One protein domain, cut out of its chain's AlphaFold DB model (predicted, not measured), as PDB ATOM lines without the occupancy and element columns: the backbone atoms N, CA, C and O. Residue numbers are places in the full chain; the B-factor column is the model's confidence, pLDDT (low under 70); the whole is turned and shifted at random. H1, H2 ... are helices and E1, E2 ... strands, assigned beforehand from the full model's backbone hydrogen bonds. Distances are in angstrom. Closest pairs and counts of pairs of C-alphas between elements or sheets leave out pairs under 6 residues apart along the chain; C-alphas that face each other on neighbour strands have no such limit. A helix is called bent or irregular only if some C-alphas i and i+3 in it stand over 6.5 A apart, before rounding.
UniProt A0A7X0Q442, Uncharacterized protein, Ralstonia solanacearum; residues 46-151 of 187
ATOM      1  N   TRP A  46      81.631  79.554 133.144       91.44
ATOM      2  CA  TRP A  46      82.607  78.518 133.410       91.44
ATOM      3  C   TRP A  46      83.570  78.441 132.228       91.44
ATOM      4  O   TRP A  46      83.163  78.527 131.070       91.44
ATOM      5  N   SER A  47      84.852  78.287 132.536       91.62
ATOM      6  CA  SER A  47      85.910  78.024 131.565       91.62
ATOM      7  C   SER A  47      86.735  76.852 132.067       91.62
ATOM      8  O   SER A  47      86.969  76.728 133.274       91.62
ATOM      9  N   ARG A  48      87.224  76.026 131.144       88.81
ATOM     10  CA  ARG A  48      88.171  74.946 131.421       88.81
ATOM     11  C   ARG A  48      89.386  75.421 132.227       88.81
ATOM     12  O   ARG A  48      89.834  74.705 133.119       88.81
ATOM     13  N   ASP A  49      89.870  76.636 131.973       88.25
ATOM     14  CA  ASP A  49      91.050  77.202 132.645       88.25
ATOM     15  C   ASP A  49      90.827  77.456 134.145       88.25
ATOM     16  O   ASP A  49      91.776  77.654 134.898       88.25
ATOM     17  N   SER A  50      89.571  77.422 134.605       82.44
ATOM     18  CA  SER A  50      89.235  77.581 136.022       82.44
ATOM     19  C   SER A  50      89.635  76.385 136.895       82.44
ATOM     20  O   SER A  50      89.633  76.507 138.118       82.44
ATOM     21  N   GLY A  51      89.935  75.224 136.298       83.44
ATOM     22  CA  GLY A  51      90.273  73.989 137.017       83.44
ATOM     23  C   GLY A  51      89.088  73.290 137.701       83.44
ATOM     24  O   GLY A  51      89.259  72.211 138.263       83.44
ATOM     25  N   TYR A  52      87.881  73.863 137.645       85.81
ATOM     26  CA  TYR A  52      86.660  73.224 138.141       85.81
ATOM     27  C   TYR A  52      86.048  72.289 137.088       85.81
ATOM     28  O   TYR A  52      86.150  72.578 135.894       85.81
ATOM     29  N   PRO A  53      85.347  71.215 137.500       88.44
ATOM     30  CA  PRO A  53      84.603  70.375 136.566       88.44
ATOM     31  C   PRO A  53      83.505  71.176 135.843       88.44
ATOM     32  O   PRO A  53      83.028  72.180 136.392       88.44
ATOM     33  N   PRO A  54      83.096  70.736 134.636       89.38
ATOM     34  CA  PRO A  54      82.023  71.376 133.884       89.38
ATOM     35  C   PRO A  54      80.700  71.363 134.671       89.38
ATOM     36  O   PRO A  54      80.486  70.482 135.512       89.38
ATOM     37  N   PRO A  55      79.798  72.330 134.419       89.12
ATOM     38  CA  PRO A  55      78.451  72.314 134.981       89.12
ATOM     39  C   PRO A  55      77.700  71.023 134.626       89.12
ATOM     40  O   PRO A  55      77.855  70.496 133.530       89.12
ATOM     41  N   ALA A  56      76.842  70.540 135.528       87.81
ATOM     42  CA  ALA A  56      76.020  69.350 135.270       87.81
ATOM     43  C   ALA A  56      74.996  69.557 134.137       87.81
ATOM     44  O   ALA A  56      74.560  68.599 133.516       87.81
ATOM     45  N   THR A  57      74.634  70.810 133.857       88.56
ATOM     46  CA  THR A  57      73.693  71.204 132.802       88.56
ATOM     47  C   THR A  57      74.375  71.443 131.454       88.56
ATOM     48  O   THR A  57      73.833  72.185 130.651       88.56
ATOM     49  N   PHE A  58      75.583  70.915 131.240       91.19
ATOM     50  CA  PHE A  58      76.319  71.116 129.994       91.19
ATOM     51  C   PHE A  58      75.766  70.200 128.905       91.19
ATOM     52  O   PHE A  58      75.767  68.987 129.096       91.19
ATOM     53  N   TYR A  59      75.341  70.750 127.776       94.12
ATOM     54  CA  TYR A  59      74.800  70.037 126.628       94.12
ATOM     55  C   TYR A  59      75.829  69.886 125.507       94.12
ATOM     56  O   TYR A  59      76.724  70.703 125.282       94.12
ATOM     57  N   VAL A  60      75.693  68.787 124.783       95.00
ATOM     58  CA  VAL A  60      76.491  68.422 123.621       95.00
ATOM     59  C   VAL A  60      75.558  67.977 122.510       95.00
ATOM     60  O   VAL A  60      74.513  67.381 122.766       95.00
ATOM     61  N   MET A  61      75.943  68.270 121.275       94.50
ATOM     62  CA  MET A  61      75.171  67.900 120.096       94.50
ATOM     63  C   MET A  61      75.744  66.622 119.516       94.50
ATOM     64  O   MET A  61      76.960  66.493 119.347       94.50
ATOM     65  N   VAL A  62      74.866  65.686 119.191       93.44
ATOM     66  CA  VAL A  62      75.236  64.427 118.556       93.44
ATOM     67  C   VAL A  62      74.411  64.224 117.302       93.44
ATOM     68  O   VAL A  62      73.232  64.553 117.253       93.44
ATOM     69  N   ARG A  63      75.028  63.665 116.270       91.44
ATOM     70  CA  ARG A  63      74.376  63.387 114.995       91.44
ATOM     71  C   ARG A  63      74.057  61.901 114.880       91.44
ATOM     72  O   ARG A  63      74.932  61.064 115.115       91.44
ATOM     73  N   SER A  64      72.847  61.573 114.435       86.25
ATOM     74  CA  SER A  64      72.478  60.195 114.088       86.25
ATOM     75  C   SER A  64      73.187  59.696 112.812       86.25
ATOM     76  O   SER A  64      73.622  60.474 111.957       86.25
ATOM     77  N   ARG A  65      73.329  58.371 112.660       72.69
ATOM     78  CA  ARG A  65      73.952  57.760 111.468       72.69
ATOM     79  C   ARG A  65      72.976  57.728 110.298       72.69
ATOM     80  O   ARG A  65      71.897  57.159 110.414       72.69
ATOM     81  N   GLY A  66      73.412  58.217 109.138       64.56
ATOM     82  CA  GLY A  66      72.681  58.124 107.867       64.56
ATOM     83  C   GLY A  66      72.572  59.467 107.147       64.56
ATOM     84  O   GLY A  66      73.205  60.440 107.555       64.56
ATOM     85  N   GLU A  67      71.765  59.526 106.085       52.22
ATOM     86  CA  GLU A  67      71.379  60.779 105.404       52.22
ATOM     87  C   GLU A  67      70.506  61.692 106.282       52.22
ATOM     88  O   GLU A  67      70.265  62.844 105.926       52.22
ATOM     89  N   SER A  68      70.066  61.204 107.446       62.59
ATOM     90  CA  SER A  68      69.382  62.023 108.440       62.59
ATOM     91  C   SER A  68      70.310  63.124 108.961       62.59
ATOM     92  O   SER A  68      71.421  62.860 109.436       62.59
ATOM     93  N   GLN A  69      69.831  64.363 108.857       69.19
ATOM     94  CA  GLN A  69      70.422  65.546 109.481       69.19
ATOM     95  C   GLN A  69      69.931  65.735 110.926       69.19
ATOM     96  O   GLN A  69      70.201  66.779 111.512       69.19
ATOM     97  N   GLU A  70      69.222  64.756 111.507       85.81
ATOM     98  CA  GLU A  70      68.746  64.859 112.888       85.81
ATOM     99  C   GLU A  70      69.925  64.905 113.864       85.81
ATOM    100  O   GLU A  70      70.801  64.027 113.889       85.81
ATOM    101  N   ILE A  71      69.919  65.968 114.662       91.69
ATOM    102  CA  ILE A  71      70.886  66.245 115.710       91.69
ATOM    103  C   ILE A  71      70.141  66.229 117.034       91.69
ATOM    104  O   ILE A  71      69.142  66.922 117.195       91.69
ATOM    105  N   ASP A  72      70.631  65.432 117.972       92.69
ATOM    106  CA  ASP A  72      70.091  65.357 119.321       92.69
ATOM    107  C   ASP A  72      70.979  66.177 120.265       92.69
ATOM    108  O   ASP A  72      72.211  66.150 120.172       92.69
ATOM    109  N   SER A  73      70.348  66.887 121.198       93.00
ATOM    110  CA  SER A  73      71.003  67.580 122.304       93.00
ATOM    111  C   SER A  73      71.003  66.682 123.548       93.00
ATOM    112  O   SER A  73      69.984  66.116 123.943       93.00
ATOM    113  N   ILE A  74      72.173  66.480 124.157       93.75
ATOM    114  CA  ILE A  74      72.361  65.522 125.257       93.75
ATOM    115  C   ILE A  74      73.200  66.163 126.344       93.75
ATOM    116  O   ILE A  74      74.163  66.865 126.056       93.75
ATOM    117  N   LEU A  75      72.882  65.886 127.603       94.94
ATOM    118  CA  LEU A  75      73.738  66.280 128.711       94.94
ATOM    119  C   LEU A  75      75.089  65.554 128.646       94.94
ATOM    120  O   LEU A  75      75.157  64.334 128.509       94.94
ATOM    121  N   LEU A  76      76.181  66.289 128.841       94.56
ATOM    122  CA  LEU A  76      77.546  65.762 128.864       94.56
ATOM    123  C   LEU A  76      77.701  64.623 129.881       94.56
ATOM    124  O   LEU A  76      78.437  63.675 129.630       94.56
ATOM    125  N   MET A  77      76.993  64.694 131.011       94.25
ATOM    126  CA  MET A  77      77.005  63.639 132.030       94.25
ATOM    127  C   MET A  77      76.339  62.330 131.581       94.25
ATOM    128  O   MET A  77      76.699  61.268 132.084       94.25
ATOM    129  N   ASP A  78      75.410  62.395 130.628       94.38
ATOM    130  CA  ASP A  78      74.695  61.234 130.090       94.38
ATOM    131  C   ASP A  78      75.324  60.713 128.792       94.38
ATOM    132  O   ASP A  78      74.915  59.669 128.272       94.38
ATOM    133  N   LEU A  79      76.337  61.417 128.275       93.00
ATOM    134  CA  LEU A  79      76.914  61.162 126.964       93.00
ATOM    135  C   LEU A  79      77.468  59.742 126.830       93.00
ATOM    136  O   LEU A  79      77.144  59.052 125.866       93.00
ATOM    137  N   ASP A  80      78.252  59.280 127.804       92.06
ATOM    138  CA  ASP A  80      78.871  57.950 127.755       92.06
ATOM    139  C   ASP A  80      77.811  56.838 127.697       92.06
ATOM    140  O   ASP A  80      77.905  55.900 126.903       92.06
ATOM    141  N   CYS A  81      76.751  56.976 128.499       93.06
ATOM    142  CA  CYS A  81      75.621  56.047 128.510       93.06
ATOM    143  C   CYS A  81      74.849  56.091 127.185       93.06
ATOM    144  O   CYS A  81      74.431  55.050 126.668       93.06
ATOM    145  N   TYR A  82      74.671  57.285 126.620       92.00
ATOM    146  CA  TYR A  82      73.963  57.468 125.364       92.00
ATOM    147  C   TYR A  82      74.728  56.875 124.176       92.00
ATOM    148  O   TYR A  82      74.138  56.139 123.387       92.00
ATOM    149  N   ILE A  83      76.033  57.135 124.062       90.69
ATOM    150  CA  ILE A  83      76.878  56.596 122.986       90.69
ATOM    151  C   ILE A  83      76.987  55.071 123.093       90.69
ATOM    152  O   ILE A  83      76.905  54.382 122.078       90.69
ATOM    153  N   ALA A  84      77.080  54.521 124.309       91.50
ATOM    154  CA  ALA A  84      77.081  53.073 124.517       91.50
ATOM    155  C   ALA A  84      75.785  52.400 124.028       91.50
ATOM    156  O   ALA A  84      75.827  51.294 123.489       91.50
ATOM    157  N   LYS A  85      74.632  53.063 124.192       92.31
ATOM    158  CA  LYS A  85      73.332  52.581 123.691       92.31
ATOM    159  C   LYS A  85      73.151  52.811 122.192       92.31
ATOM    160  O   LYS A  85      72.457  52.035 121.541       92.31
ATOM    161  N   ASN A  86      73.778  53.852 121.655       89.50
ATOM    162  CA  ASN A  86      73.618  54.300 120.280       89.50
ATOM    163  C   ASN A  86      74.979  54.382 119.562       89.50
ATOM    164  O   ASN A  86      75.398  55.470 119.164       89.50
ATOM    165  N   PRO A  87      75.668  53.250 119.318       85.38
ATOM    166  CA  PRO A  87      77.028  53.237 118.759       85.38
ATOM    167  C   PRO A  87      77.117  53.779 117.325       85.38
ATOM    168  O   PRO A  87      78.203  53.957 116.782       85.38
ATOM    169  N   ALA A  88      75.971  54.002 116.679       85.69
ATOM    170  CA  ALA A  88      75.890  54.595 115.356       85.69
ATOM    171  C   ALA A  88      76.080  56.126 115.381       85.69
ATOM    172  O   ALA A  88      76.446  56.703 114.360       85.69
ATOM    173  N   TYR A  89      75.842  56.786 116.517       87.81
ATOM    174  CA  TYR A  89      75.879  58.241 116.612       87.81
ATOM    175  C   TYR A  89      77.304  58.792 116.541       87.81
ATOM    176  O   TYR A  89      78.259  58.201 117.042       87.81
ATOM    177  N   SER A  90      77.431  59.961 115.918       88.88
ATOM    178  CA  SER A  90      78.684  60.689 115.759       88.88
ATOM    179  C   SER A  90      78.645  61.991 116.548       88.88
ATOM    180  O   SER A  90      77.695  62.761 116.452       88.88
ATOM    181  N   LEU A  91      79.727  62.271 117.270       91.31
ATOM    182  CA  LEU A  91      79.951  63.562 117.926       91.31
ATOM    183  C   LEU A  91      80.377  64.659 116.941       91.31
ATOM    184  O   LEU A  91      80.254  65.841 117.243       91.31
ATOM    185  N   ARG A  92      80.927  64.281 115.779       90.00
ATOM    186  CA  ARG A  92      81.278  65.243 114.729       90.00
ATOM    187  C   ARG A  92      80.032  65.610 113.940       90.00
ATOM    188  O   ARG A  92      79.316  64.720 113.467       90.00
ATOM    189  N   LEU A  93      79.825  66.909 113.774       90.69
ATOM    190  CA  LEU A  93      78.727  67.489 113.010       90.69
ATOM    191  C   LEU A  93      79.205  67.761 111.582       90.69
ATOM    192  O   LEU A  93      80.346  68.165 111.372       90.69
ATOM    193  N   SER A  94      78.357  67.508 110.588       85.94
ATOM    194  CA  SER A  94      78.736  67.652 109.172       85.94
ATOM    195  C   SER A  94      78.529  69.044 108.604       85.94
ATOM    196  O   SER A  94      79.172  69.400 107.623       85.94
ATOM    197  N   SER A  95      77.580  69.787 109.163       87.88
ATOM    198  CA  SER A  95      77.224  71.115 108.679       87.88
ATOM    199  C   SER A  95      77.931  72.164 109.524       87.88
ATOM    200  O   SER A  95      78.189  71.950 110.708       87.88
ATOM    201  N   ALA A  96      78.242  73.310 108.918       91.00
ATOM    202  CA  ALA A  96      78.849  74.429 109.636       91.00
ATOM    203  C   ALA A  96      77.907  75.015 110.700       91.00
ATOM    204  O   ALA A  96      78.365  75.552 111.703       91.00
ATOM    205  N   GLU A  97      76.600  74.902 110.492       93.75
ATOM    206  CA  GLU A  97      75.556  75.338 111.412       93.75
ATOM    207  C   GLU A  97      74.297  74.490 111.218       93.75
ATOM    208  O   GLU A  97      74.125  73.843 110.178       93.75
ATOM    209  N   GLY A  98      73.432  74.488 112.226       92.38
ATOM    210  CA  GLY A  98      72.140  73.814 112.188       92.38
ATOM    211  C   GLY A  98      71.436  73.874 113.536       92.38
ATOM    212  O   GLY A  98      71.868  74.585 114.446       92.38
ATOM    213  N   GLU A  99      70.355  73.114 113.655       93.06
ATOM    214  CA  GLU A  99      69.495  73.080 114.839       93.06
ATOM    215  C   GLU A  99      69.324  71.630 115.304       93.06
ATOM    216  O   GLU A  99      69.594  70.691 114.544       93.06
ATOM    217  N   ASP A 100      68.985  71.447 116.575       93.00
ATOM    218  CA  ASP A 100      68.630  70.136 117.097       93.00
ATOM    219  C   ASP A 100      67.211  69.736 116.667       93.00
ATOM    220  O   ASP A 100      66.447  70.518 116.110       93.00
ATOM    221  N   LYS A 101      66.852  68.480 116.911       89.56
ATOM    222  CA  LYS A 101      65.576  67.884 116.502       89.56
ATOM    223  C   LYS A 101      64.338  68.625 117.018       89.56
ATOM    224  O   LYS A 101      63.263  68.481 116.436       89.56
ATOM    225  N   TYR A 102      64.475  69.335 118.133       89.75
ATOM    226  CA  TYR A 102      63.386  70.041 118.799       89.75
ATOM    227  C   TYR A 102      63.397  71.550 118.520       89.75
ATOM    228  O   TYR A 102      62.520  72.244 119.022       89.75
ATOM    229  N   ASP A 103      64.350  72.041 117.720       90.00
ATOM    230  CA  ASP A 103      64.609  73.464 117.471       90.00
ATOM    231  C   ASP A 103      64.860  74.278 118.764       90.00
ATOM    232  O   ASP A 103      64.781  75.507 118.780       90.00
ATOM    233  N   ASP A 104      65.226  73.615 119.862       92.19
ATOM    234  CA  ASP A 104      65.528  74.253 121.147       92.19
ATOM    235  C   ASP A 104      66.972  74.763 121.174       92.19
ATOM    236  O   ASP A 104      67.299  75.734 121.872       92.19
ATOM    237  N   TRP A 105      67.845  74.143 120.378       94.19
ATOM    238  CA  TRP A 105      69.263  74.451 120.312       94.19
ATOM    239  C   TRP A 105      69.735  74.696 118.886       94.19
ATOM    240  O   TRP A 105      69.483  73.910 117.981       94.19
ATOM    241  N   LYS A 106      70.531  75.750 118.701       94.38
ATOM    242  CA  LYS A 106      71.337  75.956 117.492       94.38
ATOM    243  C   LYS A 106      72.772  75.581 117.768       94.38
ATOM    244  O   LYS A 106      73.281  75.847 118.855       94.38
ATOM    245  N   TYR A 107      73.461  75.048 116.775       94.69
ATOM    246  CA  TYR A 107      74.899  74.858 116.854       94.69
ATOM    247  C   TYR A 107      75.619  75.554 115.710       94.69
ATOM    248  O   TYR A 107      75.070  75.796 114.634       94.69
ATOM    249  N   LYS A 108      76.891  75.842 115.956       95.69
ATOM    250  CA  LYS A 108      77.816  76.383 114.977       95.69
ATOM    251  C   LYS A 108      79.194  75.770 115.161       95.69
ATOM    252  O   LYS A 108      79.751  75.769 116.257       95.69
ATOM    253  N   VAL A 109      79.767  75.280 114.073       95.00
ATOM    254  CA  VAL A 109      81.149  74.817 113.996       95.00
ATOM    255  C   VAL A 109      82.046  76.029 113.761       95.00
ATOM    256  O   VAL A 109      81.927  76.728 112.758       95.00
ATOM    257  N   ILE A 110      82.944  76.302 114.703       94.62
ATOM    258  CA  ILE A 110      83.783  77.514 114.695       94.62
ATOM    259  C   ILE A 110      85.146  77.237 114.099       94.62
ATOM    260  O   ILE A 110      85.733  78.077 113.421       94.62
ATOM    261  N   SER A 111      85.677  76.061 114.403       91.94
ATOM    262  CA  SER A 111      86.980  75.629 113.937       91.94
ATOM    263  C   SER A 111      86.916  74.145 113.651       91.94
ATOM    264  O   SER A 111      86.404  73.368 114.457       91.94
ATOM    265  N   GLU A 112      87.458  73.759 112.509       91.12
ATOM    266  CA  GLU A 112      87.585  72.371 112.107       91.12
ATOM    267  C   GLU A 112      89.019  72.108 111.650       91.12
ATOM    268  O   GLU A 112      89.605  72.890 110.901       91.12
ATOM    269  N   GLY A 113      89.585  71.015 112.148       89.12
ATOM    270  CA  GLY A 113      90.852  70.451 111.706       89.12
ATOM    271  C   GLY A 113      90.680  68.985 111.309       89.12
ATOM    272  O   GLY A 113      89.585  68.419 111.397       89.12
ATOM    273  N   SER A 114      91.782  68.343 110.911       84.00
ATOM    274  CA  SER A 114      91.800  66.913 110.558       84.00
ATOM    275  C   SER A 114      91.175  66.054 111.660       84.00
ATOM    276  O   SER A 114      90.252  65.275 111.419       84.00
ATOM    277  N   ASP A 115      91.591  66.290 112.903       89.69
ATOM    278  CA  ASP A 115      91.295  65.395 114.025       89.69
ATOM    279  C   ASP A 115      90.401  66.023 115.095       89.69
ATOM    280  O   ASP A 115      89.994  65.343 116.039       89.69
ATOM    281  N   TYR A 116      90.076  67.311 114.951       93.12
ATOM    282  CA  TYR A 116      89.255  68.033 115.914       93.12
ATOM    283  C   TYR A 116      88.183  68.900 115.261       93.12
ATOM    284  O   TYR A 116      88.336  69.392 114.145       93.12
ATOM    285  N   GLN A 117      87.122  69.146 116.021       95.00
ATOM    286  CA  GLN A 117      86.069  70.097 115.691       95.00
ATOM    287  C   GLN A 117      85.695  70.879 116.950       95.00
ATOM    288  O   GLN A 117      85.567  70.293 118.023       95.00
ATOM    289  N   VAL A 118      85.557  72.197 116.848       96.38
ATOM    290  CA  VAL A 118      85.068  73.062 117.930       96.38
ATOM    291  C   VAL A 118      83.659  73.505 117.585       96.38
ATOM    292  O   VAL A 118      83.438  74.097 116.528       96.38
ATOM    293  N   ILE A 119      82.732  73.216 118.487       96.56
ATOM    294  CA  ILE A 119      81.306  73.458 118.317       96.56
ATOM    295  C   ILE A 119      80.854  74.395 119.433       96.56
ATOM    296  O   ILE A 119      81.173  74.178 120.603       96.56
ATOM    297  N   GLU A 120      80.114  75.433 119.062       96.56
ATOM    298  CA  GLU A 120      79.277  76.194 119.983       96.56
ATOM    299  C   GLU A 120      77.830  75.752 119.835       96.56
ATOM    300  O   GLU A 120      77.310  75.685 118.724       96.56
ATOM    301  N   ALA A 121      77.185  75.475 120.958       95.12
ATOM    302  CA  ALA A 121      75.766  75.220 121.090       95.12
ATOM    303  C   ALA A 121      75.116  76.399 121.819       95.12
ATOM    304  O   ALA A 121      75.625  76.865 122.840       95.12
ATOM    305  N   ARG A 122      73.996  76.891 121.291       94.56
ATOM    306  CA  ARG A 122      73.223  77.996 121.847       94.56
ATOM    307  C   ARG A 122      71.763  77.596 122.004       94.56
ATOM    308  O   ARG A 122      71.125  77.240 121.018       94.56
ATOM    309  N   HIS A 123      71.232  77.716 123.210       93.31
ATOM    310  CA  HIS A 123      69.812  77.488 123.467       93.31
ATOM    311  C   HIS A 123      68.987  78.692 122.983       93.31
ATOM    312  O   HIS A 123      69.380  79.842 123.191       93.31
ATOM    313  N   GLN A 124      67.854  78.437 122.328       87.75
ATOM    314  CA  GLN A 124      66.981  79.454 121.727       87.75
ATOM    315  C   GLN A 124      65.984  80.112 122.701       87.75
ATOM    316  O   GLN A 124      65.274  81.040 122.310       87.75
ATOM    317  N   ASP A 125      65.933  79.674 123.960       83.06
ATOM    318  CA  ASP A 125      64.933  80.125 124.931       83.06
ATOM    319  C   ASP A 125      65.269  81.470 125.603       83.06
ATOM    320  O   ASP A 125      66.301  82.101 125.373       83.06
ATOM    321  N   ALA A 126      64.393  81.912 126.516       68.62
ATOM    322  CA  ALA A 126      64.605  83.088 127.369       68.62
ATOM    323  C   ALA A 126      65.879  83.011 128.245       68.62
ATOM    324  O   ALA A 126      66.294  84.014 128.842       68.62
ATOM    325  N   SER A 127      66.482  81.827 128.360       75.75
ATOM    326  CA  SER A 127      67.840  81.633 128.851       75.75
ATOM    327  C   SER A 127      68.799  81.505 127.672       75.75
ATOM    328  O   SER A 127      68.841  80.474 127.009       75.75
ATOM    329  N   ASP A 128      69.612  82.534 127.467       84.31
ATOM    330  CA  ASP A 128      70.710  82.528 126.507       84.31
ATOM    331  C   ASP A 128      71.868  81.714 127.103       84.31
ATOM    332  O   ASP A 128      72.724  82.230 127.835       84.31
ATOM    333  N   ILE A 129      71.811  80.401 126.876       89.81
ATOM    334  CA  ILE A 129      72.847  79.438 127.248       89.81
ATOM    335  C   ILE A 129      73.751  79.255 126.034       89.81
ATOM    336  O   ILE A 129      73.270  78.913 124.959       89.81
ATOM    337  N   LEU A 130      75.049  79.478 126.217       93.75
ATOM    338  CA  LEU A 130      76.083  79.304 125.207       93.75
ATOM    339  C   LEU A 130      77.153  78.356 125.732       93.75
ATOM    340  O   LEU A 130      77.822  78.643 126.727       93.75
ATOM    341  N   GLU A 131      77.355  77.251 125.036       94.94
ATOM    342  CA  GLU A 131      78.267  76.189 125.436       94.94
ATOM    343  C   GLU A 131      79.224  75.878 124.305       94.94
ATOM    344  O   GLU A 131      78.818  75.655 123.174       94.94
ATOM    345  N   SER A 132      80.516  75.884 124.608       96.31
ATOM    346  CA  SER A 132      81.569  75.602 123.642       96.31
ATOM    347  C   SER A 132      82.318  74.357 124.070       96.31
ATOM    348  O   SER A 132      82.751  74.236 125.222       96.31
ATOM    349  N   TYR A 133      82.490  73.430 123.140       96.62
ATOM    350  CA  TYR A 133      83.220  72.196 123.364       96.62
ATOM    351  C   TYR A 133      84.014  71.798 122.125       96.62
ATOM    352  O   TYR A 133      83.732  72.190 120.993       96.62
ATOM    353  N   ARG A 134      85.058  71.010 122.360       95.50
ATOM    354  CA  ARG A 134      85.905  70.418 121.335       95.50
ATOM    355  C   ARG A 134      85.632  68.929 121.263       95.50
ATOM    356  O   ARG A 134      85.688  68.244 122.275       95.50
ATOM    357  N   VAL A 135      85.425  68.423 120.064       94.56
ATOM    358  CA  VAL A 135      85.409  66.994 119.766       94.56
ATOM    359  C   VAL A 135      86.779  66.625 119.212       94.56
ATOM    360  O   VAL A 135      87.234  67.248 118.256       94.56
ATOM    361  N   PHE A 136      87.453  65.643 119.809       93.62
ATOM    362  CA  PHE A 136      88.740  65.122 119.335       93.62
ATOM    363  C   PHE A 136      88.772  63.605 119.496       93.62
ATOM    364  O   PHE A 136      88.541  63.103 120.594       93.62
ATOM    365  N   GLY A 137      89.032  62.870 118.410       85.50
ATOM    366  CA  GLY A 137      89.137  61.404 118.457       85.50
ATOM    367  C   GLY A 137      87.914  60.687 119.050       85.50
ATOM    368  O   GLY A 137      88.070  59.658 119.695       85.50
ATOM    369  N   GLY A 138      86.707  61.248 118.889       84.50
ATOM    370  CA  GLY A 138      85.479  60.687 119.471       84.50
ATOM    371  C   GLY A 138      85.274  60.988 120.961       84.50
ATOM    372  O   GLY A 138      84.409  60.385 121.585       84.50
ATOM    373  N   VAL A 139      86.033  61.924 121.532       90.75
ATOM    374  CA  VAL A 139      85.875  62.390 122.915       90.75
ATOM    375  C   VAL A 139      85.420  63.844 122.914       90.75
ATOM    376  O   VAL A 139      85.959  64.663 122.163       90.75
ATOM    377  N   VAL A 140      84.452  64.176 123.774       94.25
ATOM    378  CA  VAL A 140      84.037  65.564 124.006       94.25
ATOM    379  C   VAL A 140      84.854  66.182 125.131       94.25
ATOM    380  O   VAL A 140      84.963  65.654 126.235       94.25
ATOM    381  N   GLN A 141      85.405  67.352 124.849       94.50
ATOM    382  CA  GLN A 141      86.140  68.175 125.780       94.50
ATOM    383  C   GLN A 141      85.428  69.527 125.940       94.50
ATOM    384  O   GLN A 141      85.514  70.361 125.038       94.50
ATOM    385  N   PRO A 142      84.757  69.789 127.074       94.69
ATOM    386  CA  PRO A 142      84.121  71.081 127.311       94.69
ATOM    387  C   PRO A 142      85.181  72.187 127.429       94.69
ATOM    388  O   PRO A 142      86.236  71.994 128.050       94.69
ATOM    389  N   LEU A 143      84.911  73.341 126.812       94.88
ATOM    390  CA  LEU A 143      85.798  74.508 126.787       94.88
ATOM    391  C   LEU A 143      85.247  75.637 127.657       94.88
ATOM    392  O   LEU A 143      85.949  76.135 128.537       94.88
ATOM    393  N   SER A 144      83.987  76.014 127.444       94.44
ATOM    394  CA  SER A 144      83.332  77.076 128.205       94.44
ATOM    395  C   SER A 144      81.818  76.919 128.223       94.44
ATOM    396  O   SER A 144      81.239  76.374 127.291       94.44
ATOM    397  N   SER A 145      81.173  77.451 129.257       92.19
ATOM    398  CA  SER A 145      79.719  77.588 129.341       92.19
ATOM    399  C   SER A 145      79.391  78.979 129.867       92.19
ATOM    400  O   SER A 145      80.030  79.465 130.807       92.19
ATOM    401  N   ARG A 146      78.427  79.645 129.239       91.31
ATOM    402  CA  ARG A 146      77.931  80.958 129.630       91.31
ATOM    403  C   ARG A 146      76.414  80.933 129.651       91.31
ATOM    404  O   ARG A 146      75.787  80.606 128.658       91.31
ATOM    405  N   ILE A 147      75.835  81.347 130.766       89.00
ATOM    406  CA  ILE A 147      74.393  81.381 130.978       89.00
ATOM    407  C   ILE A 147      73.992  82.822 131.261       89.00
ATOM    408  O   ILE A 147      74.449  83.433 132.231       89.00
ATOM    409  N   GLN A 148      73.114  83.364 130.427       83.50
ATOM    410  CA  GLN A 148      72.449  84.636 130.667       83.50
ATOM    411  C   GLN A 148      70.946  84.393 130.712       83.50
ATOM    412  O   GLN A 148      70.335  83.988 129.734       83.50
ATOM    413  N   SER A 149      70.334  84.630 131.867       80.94
ATOM    414  CA  SER A 149      68.895  84.443 132.047       80.94
ATOM    415  C   SER A 149      68.270  85.706 132.613       80.94
ATOM    416  O   SER A 149      68.770  86.273 133.592       80.94
ATOM    417  N   ALA A 150      67.123  86.104 132.058       75.06
ATOM    418  CA  ALA A 150      66.294  87.155 132.639       75.06
ATOM    419  C   ALA A 150      65.902  86.828 134.094       75.06
ATOM    420  O   ALA A 150      65.811  87.728 134.924       75.06
ATOM    421  N   GLY A 151      65.759  85.546 134.452       76.06
ATOM    422  CA  GLY A 151      65.498  85.117 135.830       76.06
ATOM    423  C   GLY A 151      66.624  85.492 136.804       76.06
ATOM    424  O   GLY A 151      66.355  85.899 137.938       76.06
TER     425      GLY A 151
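What this domain is: This is residues 46 to 151 of the 187 residues of an uncharacterized protein of Ralstonia solanacearum (UniProt A0A7X0Q442). What shape does the backbone make? A twisted wall of five strands, E3 to E7, has the small hairpin E1 and E2 laid crosswise over one face, with E1 nearer to the wall, and the short helix H1 lies beyond E1 and only grazes the wall. How is it made up? The printed part has 106 residues, with named elements in the order E1 E2 H1 E3 E4 E5 E6 E7; the large sheet runs E3, E4, E5, E6, E7, antiparallel throughout, and the class is mostly strand. How large is it? It is compact, with a radius of gyration of the C-alphas of 13.2 A and spans of 39 by 29 by 27 A.

Where its parts are: What comes first? Residues 46 to 58 hold no named element; E1 is residues 59 to 63, from C-alpha 59 at (74.800, 70.037, 126.628), and E2 is residues 71 to 75. Where is the helix? H1 is residues 76 to 85, 14.8 A long; it is irregular, with C-alphas 77 and 80 7.4 A apart. Which strands follow? E3 is residues 97 to 99, E4 105 to 112 with 20.2 A, E5 116 to 123 with 22.9 A, E6 127 to 136 with 28.3 A, and E7 139 to 149 with 29.3 A, ending at C-alpha 149 at (68.895, 84.443, 132.047).

How they stand to each other: How is the large sheet joined? E3 to E7 form a meander, each strand the antiparallel neighbour and hairpin partner of the one before; within hydrogen-bond range are N 107 and O 98 at 2.9 A, N 108 and O 120 at 2.8 A, N 121 and O 131 at 2.8 A, and N 130 and O 146 at 2.8 A. E7 bends by 55 degrees at residue 143, and residues 46 to 47 pair antiparallel with its residues 144 to 145. What of the other hairpin? E1 and E2 are antiparallel, with N 62 and O 72 2.9 A apart; the closest C-alphas of E1 and E5 are those of Val 60 and Ala 121, 7.3 A apart. Where does H1 stand? It only grazes the large sheet, with its residues 76 to 80, and its closest C-alphas with E1 are those of Leu 76 and Tyr 59, 5.6 A apart. In H1, 4 of 6 O i to N i+4 pairs are within hydrogen-bond range.

The domain as a whole: How far does it reach? The two C-alphas farthest apart are those of Ser 114 and Gly 151, 40.8 A. Is there a cut or a long link? The printed part has no cut, and the link from H1 to E3, 11 residues, is long. Where is confidence low? The mean pLDDT of the printed part is 89.3; residues 66 to 69 and residue 126 are under 70.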